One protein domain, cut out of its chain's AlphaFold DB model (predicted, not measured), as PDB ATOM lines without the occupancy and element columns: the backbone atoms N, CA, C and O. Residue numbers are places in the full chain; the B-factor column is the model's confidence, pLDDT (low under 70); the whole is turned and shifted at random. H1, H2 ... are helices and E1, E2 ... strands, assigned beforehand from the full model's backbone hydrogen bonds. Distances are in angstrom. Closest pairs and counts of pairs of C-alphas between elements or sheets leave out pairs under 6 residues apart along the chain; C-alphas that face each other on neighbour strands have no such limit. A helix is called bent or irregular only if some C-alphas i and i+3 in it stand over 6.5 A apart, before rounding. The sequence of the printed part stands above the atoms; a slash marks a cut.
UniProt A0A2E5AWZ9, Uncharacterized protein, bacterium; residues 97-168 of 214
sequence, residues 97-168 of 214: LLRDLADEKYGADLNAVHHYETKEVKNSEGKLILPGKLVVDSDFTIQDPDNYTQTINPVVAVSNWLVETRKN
ATOM      1  N   LEU A  97     310.637 181.079 388.021       93.75
ATOM      2  CA  LEU A  97     310.963 180.119 389.078       93.75
ATOM      3  C   LEU A  97     311.067 180.802 390.448       93.75
ATOM      4  O   LEU A  97     310.646 180.239 391.453       93.75
ATOM      5  N   LEU A  98     311.609 182.022 390.500       94.69
ATOM      6  CA  LEU A  98     311.654 182.811 391.729       94.69
ATOM      7  C   LEU A  98     310.250 183.066 392.269       94.69
ATOM      8  O   LEU A  98     310.042 182.999 393.479       94.69
ATOM      9  N   ARG A  99     309.300 183.364 391.377       93.88
ATOM     10  CA  ARG A  99     307.905 183.582 391.736       93.88
ATOM     11  C   ARG A  99     307.278 182.320 392.306       93.88
ATOM     12  O   ARG A  99     306.738 182.399 393.401       93.88
ATOM     13  N   ASP A 100     307.446 181.183 391.640       94.94
ATOM     14  CA  ASP A 100     306.927 179.896 392.115       94.94
ATOM     15  C   ASP A 100     307.499 179.530 393.496       94.94
ATOM     16  O   ASP A 100     306.754 179.180 394.410       94.94
ATOM     17  N   LEU A 101     308.814 179.693 393.686       93.81
ATOM     18  CA  LEU A 101     309.480 179.458 394.973       93.81
ATOM     19  C   LEU A 101     309.004 180.421 396.068       93.81
ATOM     20  O   LEU A 101     308.898 180.047 397.238       93.81
ATOM     21  N   ALA A 102     308.740 181.679 395.716       94.94
ATOM     22  CA  ALA A 102     308.240 182.667 396.660       94.94
ATOM     23  C   ALA A 102     306.766 182.409 397.014       94.94
ATOM     24  O   ALA A 102     306.402 182.529 398.182       94.94
ATOM     25  N   ASP A 103     305.943 182.004 396.050       95.19
ATOM     26  CA  ASP A 103     304.558 181.585 396.274       95.19
ATOM     27  C   ASP A 103     304.501 180.305 397.130       95.19
ATOM     28  O   ASP A 103     303.684 180.226 398.044       95.19
ATOM     29  N   GLU A 104     305.410 179.341 396.941       95.94
ATOM     30  CA  GLU A 104     305.525 178.154 397.809       95.94
ATOM     31  C   GLU A 104     305.907 178.530 399.251       95.94
ATOM     32  O   GLU A 104     305.367 177.985 400.215       95.94
ATOM     33  N   LYS A 105     306.824 179.488 399.409       94.75
ATOM     34  CA  LYS A 105     307.346 179.909 400.716       94.75
ATOM     35  C   LYS A 105     306.387 180.811 401.499       94.75
ATOM     36  O   LYS A 105     306.338 180.705 402.724       94.75
ATOM     37  N   TYR A 106     305.691 181.724 400.824       94.88
ATOM     38  CA  TYR A 106     304.884 182.779 401.455       94.88
ATOM     39  C   TYR A 106     303.377 182.650 401.195       94.88
ATOM     40  O   TYR A 106     302.583 183.217 401.946       94.88
ATOM     41  N   GLY A 107     302.949 181.928 400.158       93.88
ATOM     42  CA  GLY A 107     301.540 181.779 399.800       93.88
ATOM     43  C   GLY A 107     300.829 183.124 399.622       93.88
ATOM     44  O   GLY A 107     301.290 184.008 398.900       93.88
ATOM     45  N   ALA A 108     299.703 183.303 400.318       92.62
ATOM     46  CA  ALA A 108     298.912 184.536 400.266       92.62
ATOM     47  C   ALA A 108     299.672 185.781 400.774       92.62
ATOM     48  O   ALA A 108     299.345 186.901 400.376       92.62
ATOM     49  N   ASP A 109     300.711 185.593 401.592       94.69
ATOM     50  CA  ASP A 109     301.499 186.674 402.186       94.69
ATOM     51  C   ASP A 109     302.643 187.152 401.279       94.69
ATOM     52  O   ASP A 109     303.457 187.981 401.689       94.69
ATOM     53  N   LEU A 110     302.731 186.691 400.026       92.69
ATOM     54  CA  LEU A 110     303.799 187.103 399.107       92.69
ATOM     55  C   LEU A 110     303.902 188.635 398.947       92.69
ATOM     56  O   LEU A 110     304.995 189.201 398.858       92.69
ATOM     57  N   ASN A 111     302.757 189.316 398.935       93.94
ATOM     58  CA  ASN A 111     302.686 190.775 398.838       93.94
ATOM     59  C   ASN A 111     302.547 191.467 400.203       93.94
ATOM     60  O   ASN A 111     302.468 192.695 400.249       93.94
ATOM     61  N   ALA A 112     302.528 190.709 401.302       95.62
ATOM     62  CA  ALA A 112     302.492 191.269 402.644       95.62
ATOM     63  C   ALA A 112     303.801 192.001 402.966       95.62
ATOM     64  O   ALA A 112     304.863 191.720 402.395       95.62
ATOM     65  N   VAL A 113     303.710 192.959 403.888       95.88
ATOM     66  CA  VAL A 113     304.850 193.763 404.331       95.88
ATOM     67  C   VAL A 113     305.805 192.886 405.139       95.88
ATOM     68  O   VAL A 113     305.429 192.352 406.177       95.88
ATOM     69  N   HIS A 114     307.048 192.761 404.669       94.44
ATOM     70  CA  HIS A 114     308.122 192.074 405.383       94.44
ATOM     71  C   HIS A 114     308.783 193.001 406.405       94.44
ATOM     72  O   HIS A 114     309.083 192.598 407.526       94.44
ATOM     73  N   HIS A 115     309.119 194.220 405.988       94.81
ATOM     74  CA  HIS A 115     309.760 195.232 406.824       94.81
ATOM     75  C   HIS A 115     309.581 196.612 406.192       94.81
ATOM     76  O   HIS A 115     309.074 196.735 405.074       94.81
ATOM     77  N   TYR A 116     310.014 197.644 406.907       96.44
ATOM     78  CA  TYR A 116     309.978 199.012 406.425       96.44
ATOM     79  C   TYR A 116     311.390 199.548 406.203       96.44
ATOM     80  O   TYR A 116     312.310 199.254 406.967       96.44
ATOM     81  N   GLU A 117     311.556 200.324 405.138       95.75
ATOM     82  CA  GLU A 117     312.816 200.947 404.749       95.75
ATOM     83  C   GLU A 117     312.690 202.467 404.697       95.75
ATOM     84  O   GLU A 117     311.662 203.010 404.287       95.75
ATOM     85  N   THR A 118     313.768 203.170 405.038       94.88
ATOM     86  CA  THR A 118     313.845 204.619 404.853       94.88
ATOM     87  C   THR A 118     313.853 204.992 403.372       94.88
ATOM     88  O   THR A 118     314.511 204.369 402.532       94.88
ATOM     89  N   LYS A 119     313.162 206.078 403.043       93.69
ATOM     90  CA  LYS A 119     313.312 206.802 401.785       93.69
ATOM     91  C   LYS A 119     314.467 207.789 401.922       93.69
ATOM     92  O   LYS A 119     314.649 208.399 402.970       93.69
ATOM     93  N   GLU A 120     315.245 207.948 400.855       93.44
ATOM     94  CA  GLU A 120     316.313 208.946 400.821       93.44
ATOM     95  C   GLU A 120     315.731 210.357 400.986       93.44
ATOM     96  O   GLU A 120     314.830 210.748 400.238       93.44
ATOM     97  N   VAL A 121     316.250 211.110 401.961       92.38
ATOM     98  CA  VAL A 121     315.860 212.503 402.221       92.38
ATOM     99  C   VAL A 121     317.084 213.406 402.094       92.38
ATOM    100  O   VAL A 121     318.120 213.184 402.731       92.38
ATOM    101  N   LYS A 122     316.940 214.449 401.274       92.81
ATOM    102  CA  LYS A 122     317.915 215.524 401.059       92.81
ATOM    103  C   LYS A 122     317.282 216.861 401.424       92.81
ATOM    104  O   LYS A 122     316.066 216.988 401.322       92.81
ATOM    105  N   ASN A 123     318.096 217.830 401.828       89.88
ATOM    106  CA  ASN A 123     317.637 219.214 401.971       89.88
ATOM    107  C   ASN A 123     317.581 219.927 400.604       89.88
ATOM    108  O   ASN A 123     318.064 219.406 399.591       89.88
ATOM    109  N   SER A 124     317.049 221.146 400.590       89.88
ATOM    110  CA  SER A 124     317.000 222.047 399.428       89.88
ATOM    111  C   SER A 124     318.367 222.359 398.795       89.88
ATOM    112  O   SER A 124     318.443 222.620 397.597       89.88
ATOM    113  N   GLU A 125     319.460 222.263 399.557       90.00
ATOM    114  CA  GLU A 125     320.842 222.414 399.070       90.00
ATOM    115  C   GLU A 125     321.428 221.112 398.478       90.00
ATOM    116  O   GLU A 125     322.578 221.080 398.038       90.00
ATOM    117  N   GLY A 126     320.664 220.014 398.470       87.38
ATOM    118  CA  GLY A 126     321.079 218.710 397.944       87.38
ATOM    119  C   GLY A 126     321.949 217.871 398.889       87.38
ATOM    120  O   GLY A 126     322.419 216.797 398.501       87.38
ATOM    121  N   LYS A 127     322.154 218.309 400.134       90.62
ATOM    122  CA  LYS A 127     322.862 217.562 401.178       90.62
ATOM    123  C   LYS A 127     322.023 216.372 401.640       90.62
ATOM    124  O   LYS A 127     320.860 216.521 402.005       90.62
ATOM    125  N   LEU A 128     322.638 215.189 401.661       92.25
ATOM    126  CA  LEU A 128     322.028 213.967 402.184       92.25
ATOM    127  C   LEU A 128     321.841 214.069 403.705       92.25
ATOM    128  O   LEU A 128     322.816 214.263 404.430       92.25
ATOM    129  N   ILE A 129     320.599 213.918 404.166       92.31
ATOM    130  CA  ILE A 129     320.234 213.953 405.589       92.31
ATOM    131  C   ILE A 129     319.943 212.546 406.102       92.31
ATOM    132  O   ILE A 129     320.461 212.152 407.143       92.31
ATOM    133  N   LEU A 130     319.159 211.775 405.344       91.62
ATOM    134  CA  LEU A 130     318.833 210.387 405.656       91.62
ATOM    135  C   LEU A 130     319.131 209.513 404.431       91.62
ATOM    136  O   LEU A 130     318.518 209.729 403.379       91.62
ATOM    137  N   PRO A 131     320.048 208.532 404.526       93.44
ATOM    138  CA  PRO A 131     320.209 207.542 403.471       93.44
ATOM    139  C   PRO A 131     318.954 206.666 403.373       93.44
ATOM    140  O   PRO A 131     318.330 206.325 404.380       93.44
ATOM    141  N   GLY A 132     318.583 206.299 402.147       91.69
ATOM    142  CA  GLY A 132     317.515 205.328 401.918       91.69
ATOM    143  C   GLY A 132     317.947 203.893 402.242       91.69
ATOM    144  O   GLY A 132     319.140 203.610 402.353       91.69
ATOM    145  N   LYS A 133     316.973 202.979 402.303       91.88
ATOM    146  CA  LYS A 133     317.154 201.527 402.505       91.88
ATOM    147  C   LYS A 133     317.693 201.120 403.883       91.88
ATOM    148  O   LYS A 133     318.230 200.024 404.027       91.88
ATOM    149  N   LEU A 134     317.565 201.972 404.899       91.94
ATOM    150  CA  LEU A 134     317.781 201.556 406.285       91.94
ATOM    151  C   LEU A 134     316.507 200.905 406.819       91.94
ATOM    152  O   LEU A 134     315.424 201.451 406.627       91.94
ATOM    153  N   VAL A 135     316.638 199.764 407.495       93.81
ATOM    154  CA  VAL A 135     315.500 199.071 408.109       93.81
ATOM    155  C   VAL A 135     315.069 199.827 409.364       93.81
ATOM    156  O   VAL A 135     315.889 200.055 410.254       93.81
ATOM    157  N   VAL A 136     313.798 200.220 409.417       94.50
ATOM    158  CA  VAL A 136     313.207 201.016 410.505       94.50
ATOM    159  C   VAL A 136     311.801 200.521 410.843       94.50
ATOM    160  O   VAL A 136     311.242 199.690 410.129       94.50
ATOM    161  N   ASP A 137     311.230 201.043 411.927       94.06
ATOM    162  CA  ASP A 137     309.828 200.823 412.282       94.06
ATOM    163  C   ASP A 137     308.888 201.672 411.408       94.06
ATOM    164  O   ASP A 137     309.284 202.682 410.819       94.06
ATOM    165  N   SER A 138     307.617 201.273 411.310       93.06
ATOM    166  CA  SER A 138     306.622 201.948 410.457       93.06
ATOM    167  C   SER A 138     306.327 203.395 410.861       93.06
ATOM    168  O   SER A 138     305.908 204.206 410.035       93.06
ATOM    169  N   ASP A 139     306.500 203.712 412.141       93.69
ATOM    170  CA  ASP A 139     306.271 205.025 412.740       93.69
ATOM    171  C   ASP A 139     307.555 205.865 412.834       93.69
ATOM    172  O   ASP A 139     307.548 206.934 413.444       93.69
ATOM    173  N   PHE A 140     308.649 205.422 412.203       93.50
ATOM    174  CA  PHE A 140     309.893 206.176 412.170       93.50
ATOM    175  C   PHE A 140     309.692 207.551 411.522       93.50
ATOM    176  O   PHE A 140     309.158 207.690 410.418       93.50
ATOM    177  N   THR A 141     310.166 208.588 412.208       93.12
ATOM    178  CA  THR A 141     310.050 209.968 411.748       93.12
ATOM    179  C   THR A 141     311.335 210.756 411.948       93.12
ATOM    180  O   THR A 141     312.147 210.458 412.824       93.12
ATOM    181  N   ILE A 142     311.510 211.788 411.125       91.62
ATOM    182  CA  ILE A 142     312.589 212.773 411.251       91.62
ATOM    183  C   ILE A 142     312.013 214.185 411.150       91.62
ATOM    184  O   ILE A 142     310.928 214.383 410.601       91.62
ATOM    185  N   GLN A 143     312.740 215.181 411.654       91.25
ATOM    186  CA  GLN A 143     312.408 216.576 411.359       91.25
ATOM    187  C   GLN A 143     312.624 216.869 409.875       91.25
ATOM    188  O   GLN A 143     313.586 216.378 409.277       91.25
ATOM    189  N   ASP A 144     311.729 217.664 409.294       89.50
ATOM    190  CA  ASP A 144     311.866 218.119 407.915       89.50
ATOM    191  C   ASP A 144     313.147 218.974 407.788       89.50
ATOM    192  O   ASP A 144     313.293 219.967 408.512       89.50
ATOM    193  N   PRO A 145     314.091 218.601 406.902       87.75
ATOM    194  CA  PRO A 145     315.334 219.342 406.710       87.75
ATOM    195  C   PRO A 145     315.154 220.790 406.258       87.75
ATOM    196  O   PRO A 145     316.044 221.601 406.508       87.75
ATOM    197  N   ASP A 146     314.052 221.095 405.572       87.25
ATOM    198  CA  ASP A 146     313.751 222.427 405.047       87.25
ATOM    199  C   ASP A 146     312.794 223.199 405.971       87.25
ATOM    200  O   ASP A 146     312.703 224.427 405.897       87.25
ATOM    201  N   ASN A 147     312.107 222.504 406.886       88.75
ATOM    202  CA  ASN A 147     311.237 223.122 407.879       88.75
ATOM    203  C   ASN A 147     311.271 222.408 409.240       88.75
ATOM    204  O   ASN A 147     310.420 221.579 409.554       88.75
ATOM    205  N   TYR A 148     312.164 222.850 410.124       84.81
ATOM    206  CA  TYR A 148     312.362 222.272 411.462       84.81
ATOM    207  C   TYR A 148     311.135 222.277 412.396       84.81
ATOM    208  O   TYR A 148     311.189 221.692 413.477       84.81
ATOM    209  N   THR A 149     310.032 222.933 412.020       88.50
ATOM    210  CA  THR A 149     308.772 222.895 412.786       88.50
ATOM    211  C   THR A 149     307.885 221.700 412.434       88.50
ATOM    212  O   THR A 149     306.909 221.442 413.138       88.50
ATOM    213  N   GLN A 150     308.217 220.965 411.369       90.31
ATOM    214  CA  GLN A 150     307.458 219.820 410.881       90.31
ATOM    215  C   GLN A 150     308.247 218.519 411.023       90.31
ATOM    216  O   GLN A 150     309.478 218.479 410.971       90.31
ATOM    217  N   THR A 151     307.501 217.432 411.183       90.56
ATOM    218  CA  THR A 151     308.018 216.069 411.228       90.56
ATOM    219  C   THR A 151     307.488 215.315 410.020       90.56
ATOM    220  O   THR A 151     306.295 215.361 409.726       90.56
ATOM    221  N   ILE A 152     308.375 214.606 409.332       91.12
ATOM    222  CA  ILE A 152     308.042 213.766 408.185       91.12
ATOM    223  C   ILE A 152     308.250 212.293 408.536       91.12
ATOM    224  O   ILE A 152     309.127 211.946 409.329       91.12
ATOM    225  N   ASN A 153     307.458 211.422 407.912       92.69
ATOM    226  CA  ASN A 153     307.627 209.970 407.951       92.69
ATOM    227  C   ASN A 153     308.133 209.498 406.570       92.69
ATOM    228  O   ASN A 153     307.329 209.247 405.669       92.69
ATOM    229  N   PRO A 154     309.460 209.447 406.347       91.69
ATOM    230  CA  PRO A 154     310.038 209.005 405.085       91.69
ATOM    231  C   PRO A 154     310.218 207.480 405.076       91.69
ATOM    232  O   PRO A 154     311.331 206.997 404.884       91.69
ATOM    233  N   VAL A 155     309.151 206.713 405.298       94.44
ATOM    234  CA  VAL A 155     309.207 205.247 405.390       94.44
ATOM    235  C   VAL A 155     308.419 204.594 404.256       94.44
ATOM    236  O   VAL A 155     307.348 205.057 403.865       94.44
ATOM    237  N   VAL A 156     308.958 203.509 403.703       94.44
ATOM    238  CA  VAL A 156     308.344 202.711 402.635       94.44
ATOM    239  C   VAL A 156     308.240 201.260 403.087       94.44
ATOM    240  O   VAL A 156     309.210 200.675 403.560       94.44
ATOM    241  N   ALA A 157     307.062 200.664 402.916       94.75
ATOM    242  CA  ALA A 157     306.852 199.244 403.166       94.75
ATOM    243  C   ALA A 157     307.483 198.395 402.050       94.75
ATOM    244  O   ALA A 157     307.267 198.650 400.863       94.75
ATOM    245  N   VAL A 158     308.230 197.361 402.430       95.88
ATOM    246  CA  VAL A 158     308.870 196.407 401.514       95.88
ATOM    247  C   VAL A 158     308.160 195.066 401.626       95.88
ATOM    248  O   VAL A 158     308.044 194.509 402.716       95.88
ATOM    249  N   SER A 159     307.680 194.538 400.499       96.56
ATOM    250  CA  SER A 159     306.983 193.248 400.455       96.56
ATOM    251  C   SER A 159     307.940 192.054 400.447       96.56
ATOM    252  O   SER A 159     309.097 192.182 400.034       96.56
ATOM    253  N   ASN A 160     307.451 190.870 400.840       95.62
ATOM    254  CA  ASN A 160     308.216 189.615 400.756       95.62
ATOM    255  C   ASN A 160     308.760 189.368 399.335       95.62
ATOM    256  O   ASN A 160     309.943 189.065 399.167       95.62
ATOM    257  N   TRP A 161     307.934 189.592 398.307       96.06
ATOM    258  CA  TRP A 161     308.351 189.507 396.903       96.06
ATOM    259  C   TRP A 161     309.542 190.411 396.567       96.06
ATOM    260  O   TRP A 161     310.506 189.979 395.928       96.06
ATOM    261  N   LEU A 162     309.502 191.670 397.014       95.38
ATOM    262  CA  LEU A 162     310.562 192.632 396.730       95.38
ATOM    263  C   LEU A 162     311.882 192.224 397.403       95.38
ATOM    264  O   LEU A 162     312.949 192.394 396.809       95.38
ATOM    265  N   VAL A 163     311.817 191.643 398.603       95.25
ATOM    266  CA  VAL A 163     312.988 191.097 399.305       95.25
ATOM    267  C   VAL A 163     313.630 189.960 398.514       95.25
ATOM    268  O   VAL A 163     314.837 189.992 398.275       95.25
ATOM    269  N   GLU A 164     312.850 188.968 398.088       95.19
ATOM    270  CA  GLU A 164     313.386 187.824 397.339       95.19
ATOM    271  C   GLU A 164     313.925 188.244 395.963       95.19
ATOM    272  O   GLU A 164     315.005 187.808 395.559       95.19
ATOM    273  N   THR A 165     313.262 189.191 395.294       95.62
ATOM    274  CA  THR A 165     313.745 189.783 394.036       95.62
ATOM    275  C   THR A 165     315.104 190.458 394.215       95.62
ATOM    276  O   THR A 165     316.018 190.245 393.418       95.62
ATOM    277  N   ARG A 166     315.282 191.249 395.280       95.00
ATOM    278  CA  ARG A 166     316.560 191.919 395.573       95.00
ATOM    279  C   ARG A 166     317.671 190.919 395.880       95.00
ATOM    280  O   ARG A 166     318.731 191.021 395.270       95.00
ATOM    281  N   LYS A 167     317.406 189.914 396.723       94.50
ATOM    282  CA  LYS A 167     318.362 188.828 397.009       94.50
ATOM    283  C   LYS A 167     318.788 188.095 395.738       94.50
ATOM    284  O   LYS A 167     319.953 187.741 395.593       94.50
ATOM    285  N   ASN A 168     317.859 187.851 394.815       95.12
ATOM    286  CA  ASN A 168     318.173 187.208 393.544       95.12
ATOM    287  C   ASN A 168     319.001 188.125 392.629       95.12
ATOM    288  O   ASN A 168     319.968 187.685 392.014       95.12
TER     289      ASN A 168
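What this domain is: This is residues 97 to 168 of the 214 residues of an uncharacterized protein of bacterium (UniProt A0A2E5AWZ9). The model is a long, loose rod, with two helices, H1 and H2, side by side at one end, a narrow two-stranded ribbon of E1 and E3 in the middle, and two looped hairpins at the other end. One of these hairpins pairs residues 121 to 122 with E2, and the other pairs residues 142 to 143 with residues 151 to 152; between them the chain folds back to pair residues 135 to 136 with E1. The printed part has 72 residues, with two named helices and three named strands in the order H1, E1, E2, E3, H2; the sheet has the order E1 - E3 and is antiparallel, and the class is mixed, helices and strands. The whole is loose, with a radius of gyration of the C-alphas of 15.7 A, and spans 47 by 21 by 13 A.

Where its parts are: H1, residues 97 to 111, begins with C-alpha 97 at (310.963, 180.119, 389.078) and is 16.7 A long. It is irregular: C-alphas 105 and 108 are 9.6 A apart. E1, residues 113 to 118, is 14.1 A long and begins with C-alpha 113 at (304.850, 193.763, 404.331). E2 is residues 128 to 130. E3, residues 155 to 159, is 13.2 A long. H2, residues 160 to 168, is 12.5 A long and ends with C-alpha 168 at (318.173, 187.208, 393.544).

How they stand to each other: H1 and H2 touch, closest at the C-alphas of Leu 110 and Asn 160, 5.3 A apart. They run opposite ways at a shallow tilt of 27 degrees. The C-alphas of His 114 in E1 and Asn 160 in H2, the closest of these two elements, are 5.2 A apart. E1 and E3 are antiparallel neighbours, with 148 degrees between their directions. N 114 and O 158, and N 156 and O 117, are within hydrogen-bond range, each pair at 2.8 A. E2 pairs with no named strand, but residues 128 to 130 pair antiparallel with residues 121 to 122. E2 is apart from H1, H2 and E3. In H2 every O i to N i+4 pair is within hydrogen-bond range, and in H1 7 of 11 are.

The domain as a whole: The C-alphas of Leu 97 and Thr 149, the two farthest apart, are 49.0 A from each other, while those of Leu 97 and Asn 168, the first and last printed, are 11.1 A apart. The printed part has no cut. The link from E2 to E3, residues 131 to 154, is long; the links from H1 to E1 and from E3 to H2 are tight, and that from E1 to E2 is short. The mean pLDDT of the printed part is 93.1, and no printed residue is under 70.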